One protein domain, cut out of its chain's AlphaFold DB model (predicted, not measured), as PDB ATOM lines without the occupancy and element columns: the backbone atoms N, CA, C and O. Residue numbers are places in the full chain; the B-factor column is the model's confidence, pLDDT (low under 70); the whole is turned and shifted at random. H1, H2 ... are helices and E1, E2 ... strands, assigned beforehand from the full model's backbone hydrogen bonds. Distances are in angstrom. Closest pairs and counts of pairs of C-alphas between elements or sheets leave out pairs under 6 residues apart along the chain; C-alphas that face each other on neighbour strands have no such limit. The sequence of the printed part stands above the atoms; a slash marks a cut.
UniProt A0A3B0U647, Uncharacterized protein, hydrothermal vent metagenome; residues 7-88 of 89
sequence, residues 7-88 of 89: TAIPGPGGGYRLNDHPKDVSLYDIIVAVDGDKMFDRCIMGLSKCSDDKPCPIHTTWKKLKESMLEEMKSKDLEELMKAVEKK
ATOM      1  N   THR A   7     167.913 133.173 120.737       93.31
ATOM      2  CA  THR A   7     168.599 131.909 120.451       93.31
ATOM      3  C   THR A   7     170.101 132.137 120.517       93.31
ATOM      4  O   THR A   7     170.619 133.076 119.909       93.31
ATOM      5  N   ALA A   8     170.797 131.268 121.252       94.31
ATOM      6  CA  ALA A   8     172.252 131.251 121.322       94.31
ATOM      7  C   ALA A   8     172.818 130.342 120.224       94.31
ATOM      8  O   ALA A   8     172.427 129.180 120.114       94.31
ATOM      9  N   ILE A   9     173.752 130.866 119.436       95.25
ATOM     10  CA  ILE A   9     174.466 130.137 118.387       95.25
ATOM     11  C   ILE A   9     175.909 129.932 118.873       95.25
ATOM     12  O   ILE A   9     176.650 130.913 118.951       95.25
ATOM     13  N   PRO A  10     176.316 128.706 119.252       94.44
ATOM     14  CA  PRO A  10     177.668 128.437 119.736       94.44
ATOM     15  C   PRO A  10     178.691 128.310 118.595       94.44
ATOM     16  O   PRO A  10     178.341 127.977 117.465       94.44
ATOM     17  N   GLY A  11     179.974 128.506 118.921       94.88
ATOM     18  CA  GLY A  11     181.110 128.332 118.004       94.88
ATOM     19  C   GLY A  11     181.663 129.642 117.414       94.88
ATOM     20  O   GLY A  11     181.134 130.722 117.689       94.88
ATOM     21  N   PRO A  12     182.758 129.577 116.631       94.44
ATOM     22  CA  PRO A  12     183.341 130.746 115.971       94.44
ATOM     23  C   PRO A  12     182.335 131.420 115.028       94.44
ATOM     24  O   PRO A  12     181.723 130.753 114.198       94.44
ATOM     25  N   GLY A  13     182.150 132.736 115.163       91.44
ATOM     26  CA  GLY A  13     181.112 133.484 114.435       91.44
ATOM     27  C   GLY A  13     179.697 133.340 115.014       91.44
ATOM     28  O   GLY A  13     178.736 133.801 114.402       91.44
ATOM     29  N   GLY A  14     179.566 132.699 116.178       93.75
ATOM     30  CA  GLY A  14     178.324 132.596 116.931       93.75
ATOM     31  C   GLY A  14     177.876 133.912 117.575       93.75
ATOM     32  O   GLY A  14     178.409 134.989 117.311       93.75
ATOM     33  N   GLY A  15     176.877 133.823 118.450       93.94
ATOM     34  CA  GLY A  15     176.294 134.974 119.135       93.94
ATOM     35  C   GLY A  15     174.843 134.738 119.532       93.94
ATOM     36  O   GLY A  15     174.383 133.599 119.601       93.94
ATOM     37  N   TYR A  16     174.112 135.822 119.777       94.19
ATOM     38  CA  TYR A  16     172.680 135.775 120.053       94.19
ATOM     39  C   TYR A  16     171.897 136.378 118.896       94.19
ATOM     40  O   TYR A  16     172.307 137.375 118.304       94.19
ATOM     41  N   ARG A  17     170.746 135.781 118.601       92.94
ATOM     42  CA  ARG A  17     169.778 136.308 117.641       92.94
ATOM     43  C   ARG A  17     168.409 136.405 118.299       92.94
ATOM     44  O   ARG A  17     168.059 135.536 119.094       92.94
ATOM     45  N   LEU A  18     167.659 137.449 117.953       93.31
ATOM     46  CA  LEU A  18     166.258 137.587 118.335       93.31
ATOM     47  C   LEU A  18     165.415 136.514 117.628       93.31
ATOM     48  O   LEU A  18     165.593 136.270 116.435       93.31
ATOM     49  N   ASN A  19     164.535 135.855 118.373       93.62
ATOM     50  CA  ASN A  19     163.662 134.801 117.855       93.62
ATOM     51  C   ASN A  19     162.461 135.364 117.097       93.62
ATOM     52  O   ASN A  19     162.019 134.760 116.125       93.62
ATOM     53  N   ASP A  20     161.978 136.521 117.541       92.00
ATOM     54  CA  ASP A  20     160.819 137.217 116.993       92.00
ATOM     55  C   ASP A  20     161.266 138.462 116.212       92.00
ATOM     56  O   ASP A  20     162.406 138.921 116.340       92.00
ATOM     57  N   HIS A  21     160.377 139.042 115.404       94.94
ATOM     58  CA  HIS A  21     160.647 140.342 114.793       94.94
ATOM     59  C   HIS A  21     160.660 141.431 115.889       94.94
ATOM     60  O   HIS A  21     159.830 141.371 116.793       94.94
ATOM     61  N   PRO A  22     161.532 142.462 115.834       95.12
ATOM     62  CA  PRO A  22     161.574 143.510 116.864       95.12
ATOM     63  C   PRO A  22     160.227 144.213 117.114       95.12
ATOM     64  O   PRO A  22     159.927 144.584 118.243       95.12
ATOM     65  N   LYS A  23     159.382 144.328 116.083       96.25
ATOM     66  CA  LYS A  23     158.004 144.851 116.204       96.25
ATOM     67  C   LYS A  23     157.068 144.002 117.075       96.25
ATOM     68  O   LYS A  23     156.080 144.521 117.577       96.25
ATOM     69  N   ASP A  24     157.368 142.719 117.255       94.94
ATOM     70  CA  ASP A  24     156.532 141.771 118.007       94.94
ATOM     71  C   ASP A  24     156.999 141.613 119.469       94.94
ATOM     72  O   ASP A  24     156.519 140.746 120.211       94.94
ATOM     73  N   VAL A  25     157.974 142.430 119.884       95.56
ATOM     74  CA  VAL A  25     158.577 142.415 121.217       95.56
ATOM     75  C   VAL A  25     158.359 143.776 121.865       95.56
ATOM     76  O   VAL A  25     159.018 144.751 121.514       95.56
ATOM     77  N   SER A  26     157.439 143.839 122.828       96.38
ATOM     78  CA  SER A  26     157.178 145.068 123.589       96.38
ATOM     79  C   SER A  26     158.261 145.352 124.639       96.38
ATOM     80  O   SER A  26     158.988 144.456 125.079       96.38
ATOM     81  N   LEU A  27     158.342 146.594 125.119       95.50
ATOM     82  CA  LEU A  27     159.161 146.922 126.291       95.50
ATOM     83  C   LEU A  27     158.714 146.127 127.527       95.50
ATOM     84  O   LEU A  27     159.549 145.661 128.302       95.50
ATOM     85  N   TYR A  28     157.404 145.939 127.694       95.12
ATOM     86  CA  TYR A  28     156.840 145.117 128.764       95.12
ATOM     87  C   TYR A  28     157.356 143.670 128.718       95.12
ATOM     88  O   TYR A  28     157.787 143.137 129.741       95.12
ATOM     89  N   ASP A  29     157.364 143.063 127.530       93.81
ATOM     90  CA  ASP A  29     157.877 141.712 127.282       93.81
ATOM     91  C   ASP A  29     159.337 141.566 127.741       93.81
ATOM     92  O   ASP A  29     159.691 140.590 128.407       93.81
ATOM     93  N   ILE A  30     160.172 142.565 127.436       93.12
ATOM     94  CA  ILE A  30     161.587 142.599 127.832       93.12
ATOM     95  C   ILE A  30     161.727 142.701 129.356       93.12
ATOM     96  O   ILE A  30     162.500 141.945 129.943       93.12
ATOM     97  N   ILE A  31     160.970 143.593 130.006       93.00
ATOM     98  CA  ILE A  31     161.014 143.755 131.470       93.00
ATOM     99  C   ILE A  31     160.616 142.447 132.160       93.00
ATOM    100  O   ILE A  31     161.318 141.980 133.051       93.00
ATOM    101  N   VAL A  32     159.535 141.801 131.718       92.88
ATOM    102  CA  VAL A  32     159.095 140.518 132.288       92.88
ATOM    103  C   VAL A  32     160.129 139.410 132.062       92.88
ATOM    104  O   VAL A  32     160.306 138.561 132.936       92.88
ATOM    105  N   ALA A  33     160.834 139.409 130.928       91.62
ATOM    106  CA  ALA A  33     161.883 138.429 130.651       91.62
ATOM    107  C   ALA A  33     163.096 138.551 131.587       91.62
ATOM    108  O   ALA A  33     163.740 137.542 131.874       91.62
ATOM    109  N   VAL A  34     163.413 139.771 132.037       91.62
ATOM    110  CA  VAL A  34     164.594 140.076 132.861       91.62
ATOM    111  C   VAL A  34     164.260 140.081 134.355       91.62
ATOM    112  O   VAL A  34     164.925 139.395 135.129       91.62
ATOM    113  N   ASP A  35     163.222 140.816 134.758       90.50
ATOM    114  CA  ASP A  35     162.849 141.049 136.161       90.50
ATOM    115  C   ASP A  35     161.754 140.092 136.669       90.50
ATOM    116  O   ASP A  35     161.494 140.004 137.874       90.50
ATOM    117  N   GLY A  36     161.106 139.361 135.759       89.00
ATOM    118  CA  GLY A  36     159.998 138.458 136.058       89.00
ATOM    119  C   GLY A  36     158.621 139.128 136.037       89.00
ATOM    120  O   GLY A  36     158.460 140.344 136.135       89.00
ATOM    121  N   ASP A  37     157.584 138.297 135.954       82.81
ATOM    122  CA  ASP A  37     156.172 138.703 135.895       82.81
ATOM    123  C   ASP A  37     155.698 139.436 137.163       82.81
ATOM    124  O   ASP A  37     154.877 140.352 137.097       82.81
ATOM    125  N   LYS A  38     156.280 139.096 138.316       86.50
ATOM    126  CA  LYS A  38     155.977 139.711 139.617       86.50
ATOM    127  C   LYS A  38     156.564 141.106 139.813       86.50
ATOM    128  O   LYS A  38     156.250 141.742 140.821       86.50
ATOM    129  N   MET A  39     157.398 141.600 138.895       85.75
ATOM    130  CA  MET A  39     158.018 142.924 139.011       85.75
ATOM    131  C   MET A  39     156.971 144.015 139.270       85.75
ATOM    132  O   MET A  39     157.135 144.856 140.158       85.75
ATOM    133  N   PHE A  40     155.845 143.937 138.563       87.06
ATOM    134  CA  PHE A  40     154.774 144.919 138.657       87.06
ATOM    135  C   PHE A  40     153.798 144.664 139.810       87.06
ATOM    136  O   PHE A  40     153.014 145.550 140.136       87.06
ATOM    137  N   ASP A  41     153.824 143.504 140.467       86.25
ATOM    138  CA  ASP A  41     152.858 143.151 141.520       86.25
ATOM    139  C   ASP A  41     153.110 143.856 142.854       86.25
ATOM    140  O   ASP A  41     152.208 143.932 143.697       86.25
ATOM    141  N   ARG A  42     154.309 144.411 143.046       85.00
ATOM    142  CA  ARG A  42     154.678 145.111 144.278       85.00
ATOM    143  C   ARG A  42     153.880 146.400 144.456       85.00
ATOM    144  O   ARG A  42     153.571 147.124 143.509       85.00
ATOM    145  N   CYS A  43     153.531 146.692 145.705       89.44
ATOM    146  CA  CYS A  43     152.915 147.964 146.054       89.44
ATOM    147  C   CYS A  43     153.988 149.055 146.124       89.44
ATOM    148  O   CYS A  43     155.052 148.836 146.701       89.44
ATOM    149  N   ILE A  44     153.680 150.253 145.622       89.69
ATOM    150  CA  ILE A  44     154.573 151.416 145.733       89.69
ATOM    151  C   ILE A  44     154.880 151.797 147.192       89.69
ATOM    152  O   ILE A  44     155.933 152.353 147.474       89.69
ATOM    153  N   MET A  45     154.001 151.445 148.136       89.69
ATOM    154  CA  MET A  45     154.225 151.651 149.574       89.69
ATOM    155  C   MET A  45     155.117 150.579 150.224       89.69
ATOM    156  O   MET A  45     155.238 150.547 151.445       89.69
ATOM    157  N   GLY A  46     155.692 149.655 149.450       86.25
ATOM    158  CA  GLY A  46     156.536 148.576 149.977       86.25
ATOM    159  C   GLY A  46     155.770 147.384 150.564       86.25
ATOM    160  O   GLY A  46     156.385 146.479 151.122       86.25
ATOM    161  N   LEU A  47     154.440 147.338 150.422       87.38
ATOM    162  CA  LEU A  47     153.657 146.141 150.745       87.38
ATOM    163  C   LEU A  47     153.959 145.015 149.747       87.38
ATOM    164  O   LEU A  47     154.252 145.263 148.574       87.38
ATOM    165  N   SER A  48     153.815 143.771 150.205       85.06
ATOM    166  CA  SER A  48     154.149 142.572 149.426       85.06
ATOM    167  C   SER A  48     153.420 142.484 148.083       85.06
ATOM    168  O   SER A  48     154.008 142.021 147.107       85.06
ATOM    169  N   LYS A  49     152.166 142.943 148.016       87.56
ATOM    170  CA  LYS A  49     151.361 142.973 146.792       87.56
ATOM    171  C   LYS A  49     150.430 144.182 146.771       87.56
ATOM    172  O   LYS A  49     149.849 144.544 147.790       87.56
ATOM    173  N   CYS A  50     150.249 144.774 145.596       88.75
ATOM    174  CA  CYS A  50     149.150 145.694 145.319       88.75
ATOM    175  C   CYS A  50     147.881 144.875 145.008       88.75
ATOM    176  O   CYS A  50     147.827 144.234 143.959       88.75
ATOM    177  N   SER A  51     146.885 144.857 145.906       88.31
ATOM    178  CA  SER A  51     145.635 144.089 145.733       88.31
ATOM    179  C   SER A  51     144.397 144.914 146.083       88.31
ATOM    180  O   SER A  51     144.435 145.709 147.021       88.31
ATOM    181  N   ASP A  52     143.296 144.666 145.370       90.19
ATOM    182  CA  ASP A  52     141.971 145.207 145.691       90.19
ATOM    183  C   ASP A  52     141.407 144.614 147.007       90.19
ATOM    184  O   ASP A  52     140.603 145.267 147.664       90.19
ATOM    185  N   ASP A  53     141.877 143.435 147.449       90.50
ATOM    186  CA  ASP A  53     141.417 142.790 148.698       90.50
ATOM    187  C   ASP A  53     141.926 143.487 149.969       90.50
ATOM    188  O   ASP A  53     141.307 143.428 151.031       90.50
ATOM    189  N   LYS A  54     143.114 144.095 149.882       88.00
ATOM    190  CA  LYS A  54     143.788 144.798 150.982       88.00
ATOM    191  C   LYS A  54     144.333 146.124 150.451       88.00
ATOM    192  O   LYS A  54     145.549 146.258 150.284       88.00
ATOM    193  N   PRO A  55     143.444 147.082 150.134       91.06
ATOM    194  CA  PRO A  55     143.845 148.322 149.499       91.06
ATOM    195  C   PRO A  55     144.666 149.163 150.478       91.06
ATOM    196  O   PRO A  55     144.274 149.403 151.620       91.06
ATOM    197  N   CYS A  56     145.822 149.631 150.021       91.94
ATOM    198  CA  CYS A  56     146.587 150.647 150.732       91.94
ATOM    199  C   CYS A  56     145.899 152.029 150.640       91.94
ATOM    200  O   CYS A  56     145.078 152.241 149.745       91.94
ATOM    201  N   PRO A  57     146.251 153.006 151.499       93.12
ATOM    202  CA  PRO A  57     145.627 154.336 151.487       93.12
ATOM    203  C   PRO A  57     145.665 155.065 150.133       93.12
ATOM    204  O   PRO A  57     144.788 155.875 149.849       93.12
ATOM    205  N   ILE A  58     146.653 154.767 149.282       94.25
ATOM    206  CA  ILE A  58     146.799 155.358 147.940       94.25
ATOM    207  C   ILE A  58     146.427 154.393 146.804       94.25
ATOM    208  O   ILE A  58     146.734 154.667 145.645       94.25
ATOM    209  N   HIS A  59     145.782 153.262 147.114       94.19
ATOM    210  CA  HIS A  59     145.573 152.144 146.185       94.19
ATOM    211  C   HIS A  59     144.898 152.561 144.886       94.19
ATOM    212  O   HIS A  59     145.412 152.274 143.813       94.19
ATOM    213  N   THR A  60     143.788 153.291 144.966       93.44
ATOM    214  CA  THR A  60     143.027 153.715 143.784       93.44
ATOM    215  C   THR A  60     143.849 154.611 142.860       93.44
ATOM    216  O   THR A  60     143.797 154.463 141.640       93.44
ATOM    217  N   THR A  61     144.632 155.528 143.432       94.06
ATOM    218  CA  THR A  61     145.516 156.420 142.669       94.06
ATOM    219  C   THR A  61     146.657 155.631 142.041       94.06
ATOM    220  O   THR A  61     146.928 155.773 140.850       94.06
ATOM    221  N   TRP A  62     147.295 154.757 142.823       93.88
ATOM    222  CA  TRP A  62     148.408 153.946 142.350       93.88
ATOM    223  C   TRP A  62     147.985 152.952 141.268       93.88
ATOM    224  O   TRP A  62     148.674 152.837 140.260       93.88
ATOM    225  N   LYS A  63     146.839 152.285 141.427       93.62
ATOM    226  CA  LYS A  63     146.289 151.344 140.446       93.62
ATOM    227  C   LYS A  63     146.140 151.997 139.073       93.62
ATOM    228  O   LYS A  63     146.685 151.478 138.107       93.62
ATOM    229  N   LYS A  64     145.512 153.178 139.007       94.62
ATOM    230  CA  LYS A  64     145.336 153.928 137.749       94.62
ATOM    231  C   LYS A  64     146.668 154.304 137.095       94.62
ATOM    232  O   LYS A  64     146.835 154.133 135.892       94.62
ATOM    233  N   LEU A  65     147.621 154.806 137.882       94.25
ATOM    234  CA  LEU A  65     148.950 155.174 137.379       94.25
ATOM    235  C   LEU A  65     149.720 153.952 136.870       94.25
ATOM    236  O   LEU A  65     150.300 153.989 135.788       94.25
ATOM    237  N   LYS A  66     149.689 152.857 137.634       93.19
ATOM    238  CA  LYS A  66     150.312 151.586 137.268       93.19
ATOM    239  C   LYS A  66     149.714 151.033 135.974       93.19
ATOM    240  O   LYS A  66     150.471 150.611 135.112       93.19
ATOM    241  N   GLU A  67     148.391 151.039 135.828       94.06
ATOM    242  CA  GLU A  67     147.707 150.582 134.611       94.06
ATOM    243  C   GLU A  67     148.136 151.402 133.390       94.06
ATOM    244  O   GLU A  67     148.568 150.824 132.400       94.06
ATOM    245  N   SER A  68     148.126 152.736 133.485       95.81
ATOM    246  CA  SER A  68     148.579 153.602 132.388       95.81
ATOM    247  C   SER A  68     150.051 153.375 132.032       95.81
ATOM    248  O   SER A  68     150.387 153.278 130.856       95.81
ATOM    249  N   MET A  69     150.928 153.231 133.029       95.00
ATOM    250  CA  MET A  69     152.342 152.927 132.800       95.00
ATOM    251  C   MET A  69     152.526 151.579 132.089       95.00
ATOM    252  O   MET A  69     153.353 151.461 131.189       95.00
ATOM    253  N   LEU A  70     151.766 150.559 132.496       95.12
ATOM    254  CA  LEU A  70     151.827 149.232 131.892       95.12
ATOM    255  C   LEU A  70     151.333 149.235 130.446       95.12
ATOM    256  O   LEU A  70     151.951 148.587 129.608       95.12
ATOM    257  N   GLU A  71     150.257 149.961 130.148       96.56
ATOM    258  CA  GLU A  71     149.767 150.129 128.775       96.56
ATOM    259  C   GLU A  71     150.815 150.811 127.886       96.56
ATOM    260  O   GLU A  71     151.129 150.306 126.812       96.56
ATOM    261  N   GLU A  72     151.457 151.876 128.373       95.94
ATOM    262  CA  GLU A  72     152.546 152.553 127.653       95.94
ATOM    263  C   GLU A  72     153.763 151.648 127.400       95.94
ATOM    264  O   GLU A  72     154.430 151.750 126.371       95.94
ATOM    265  N   MET A  73     154.086 150.748 128.332       95.44
ATOM    266  CA  MET A  73     155.175 149.780 128.144       95.44
ATOM    267  C   MET A  73     154.797 148.652 127.181       95.44
ATOM    268  O   MET A  73     155.672 148.089 126.525       95.44
ATOM    269  N   LYS A  74     153.513 148.292 127.096       96.12
ATOM    270  CA  LYS A  74     153.022 147.283 126.151       96.12
ATOM    271  C   LYS A  74     152.884 147.831 124.733       96.12
ATOM    272  O   LYS A  74     153.033 147.059 123.794       96.12
ATOM    273  N   SER A  75     152.601 149.125 124.578       96.94
ATOM    274  CA  SER A  75     152.391 149.755 123.269       96.94
ATOM    275  C   SER A  75     153.686 150.022 122.498       96.94
ATOM    276  O   SER A  75     153.647 150.082 121.273       96.94
ATOM    277  N   LYS A  76     154.825 150.157 123.189       96.88
ATOM    278  CA  LYS A  76     156.133 150.419 122.569       96.88
ATOM    279  C   LYS A  76     156.869 149.130 122.246       96.88
ATOM    280  O   LYS A  76     157.189 148.360 123.155       96.88
ATOM    281  N   ASP A  77     157.190 148.939 120.972       97.06
ATOM    282  CA  ASP A  77     157.959 147.794 120.488       97.06
ATOM    283  C   ASP A  77     159.469 148.078 120.384       97.06
ATOM    284  O   ASP A  77     159.933 149.224 120.398       97.06
ATOM    285  N   LEU A  78     160.267 147.010 120.312       95.69
ATOM    286  CA  LEU A  78     161.723 147.093 120.262       95.69
ATOM    287  C   LEU A  78     162.223 147.818 119.003       95.69
ATOM    288  O   LEU A  78     163.259 148.481 119.064       95.69
ATOM    289  N   GLU A  79     161.500 147.747 117.881       96.75
ATOM    290  CA  GLU A  79     161.868 148.471 116.661       96.75
ATOM    291  C   GLU A  79     161.753 149.990 116.856       96.75
ATOM    292  O   GLU A  79     162.653 150.742 116.469       96.75
ATOM    293  N   GLU A  80     160.666 150.451 117.477       96.62
ATOM    294  CA  GLU A  80     160.473 151.861 117.818       96.62
ATOM    295  C   GLU A  80     161.596 152.362 118.735       96.62
ATOM    296  O   GLU A  80     162.195 153.413 118.477       96.62
ATOM    297  N   LEU A  81     161.935 151.584 119.766       95.44
ATOM    298  CA  LEU A  81     163.004 151.924 120.704       95.44
ATOM    299  C   LEU A  81     164.370 152.016 120.016       95.44
ATOM    300  O   LEU A  81     165.118 152.961 120.273       95.44
ATOM    301  N   MET A  82     164.687 151.086 119.110       94.94
ATOM    302  CA  MET A  82     165.926 151.122 118.324       94.94
ATOM    303  C   MET A  82     166.026 152.410 117.497       94.94
ATOM    304  O   MET A  82     167.015 153.138 117.604       94.94
ATOM    305  N   LYS A  83     164.966 152.759 116.756       96.06
ATOM    306  CA  LYS A  83     164.911 154.001 115.963       96.06
ATOM    307  C   LYS A  83     165.055 155.251 116.833       96.06
ATOM    308  O   LYS A  83     165.667 156.234 116.416       96.06
ATOM    309  N   ALA A  84     164.479 155.243 118.034       93.94
ATOM    310  CA  ALA A  84     164.571 156.366 118.964       93.94
ATOM    311  C   ALA A  84     166.001 156.585 119.488       93.94
ATOM    312  O   ALA A  84     166.385 157.730 119.734       93.94
ATOM    313  N   VAL A  85     166.789 155.516 119.648       94.00
ATOM    314  CA  VAL A  85     168.205 155.595 120.043       94.00
ATOM    315  C   VAL A  85     169.077 156.083 118.887       94.00
ATOM    316  O   VAL A  85     169.935 156.936 119.102       94.00
ATOM    317  N   GLU A  86     168.840 155.606 117.663       92.62
ATOM    318  CA  GLU A  86     169.587 156.042 116.474       92.62
ATOM    319  C   GLU A  86     169.438 157.541 116.207       92.62
ATOM    320  O   GLU A  86     170.427 158.212 115.949       92.62
ATOM    321  N   LYS A  87     168.229 158.093 116.361       84.56
ATOM    322  CA  LYS A  87     167.970 159.536 116.192       84.56
ATOM    323  C   LYS A  87     168.683 160.436 117.208       84.56
ATOM    324  O   LYS A  87     168.683 161.650 117.031       84.56
ATOM    325  N   LYS A  88     169.196 159.874 118.305       77.31
ATOM    326  CA  LYS A  88     169.895 160.613 119.370       77.31
ATOM    327  C   LYS A  88     171.420 160.529 119.260       77.31
ATOM    328  O   LYS A  88     172.098 161.138 120.085       77.31
TER     329      LYS A  88
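AT A GLANCE: This is residues 7 to 88 of the 89 residues of an uncharacterized protein of hydrothermal vent metagenome (UniProt A0A3B0U647). The shape is long and open: hairpin E1-E2 forms one end, then H1, H2 and residues 42 to 58 arch out and the long helix H3 returns to H1, while residues 83 to 88, of which 83 to 86 belong to H4, stick out. The 82 printed residues, mostly helix by class, hold E1, E2, H1, H2, H3, H4 in that order, the strands antiparallel. The whole is only just loose, close to extended: radius of gyration of the C-alphas 17.3 A, spans 56 by 30 by 20 A.

HOW THE PARTS SIT: Start at the hairpin of E1, residues 7 to 9, and E2, residues 15 to 18, where N 7 and O 17 are within hydrogen-bond range at 2.9 A. H1, residues 27 to 35, touches residues 70 to 75 alone of H3, residues 59 to 75, only just about perpendicular at 71 degrees; the closest C-alphas, Tyr 28 and Met 73, are 5.0 A apart. H2, residues 37 to 41, is close to H1 but not clearly touching, with the closest C-alphas, Val 32 and Met 39, 7.2 A apart. So is H4, residues 78 to 86, with the closest C-alphas, Leu 27 and Leu 78, 6.6 A apart. Every O i to N i+4 pair is within hydrogen-bond range in H1, H3 and H4; H2 has 0 of 1, and 1 of 2 O i to N i+3 pairs.

IN THESE COORDINATES: Find C-alpha 7 at (168.599, 131.909, 120.451), where E1 begins. From C-alpha 59 at (145.573, 152.144, 146.185), H3 runs 24.0 A; H1 spans 12.1 A and H4 12.5 A.

THE WHOLE: The farthest C-alphas, Pro 12 and Pro 57, are 56.9 A apart. The printed part has no cut, the link from H2 to H3 is long, and no printed residue is under 70 in pLDDT.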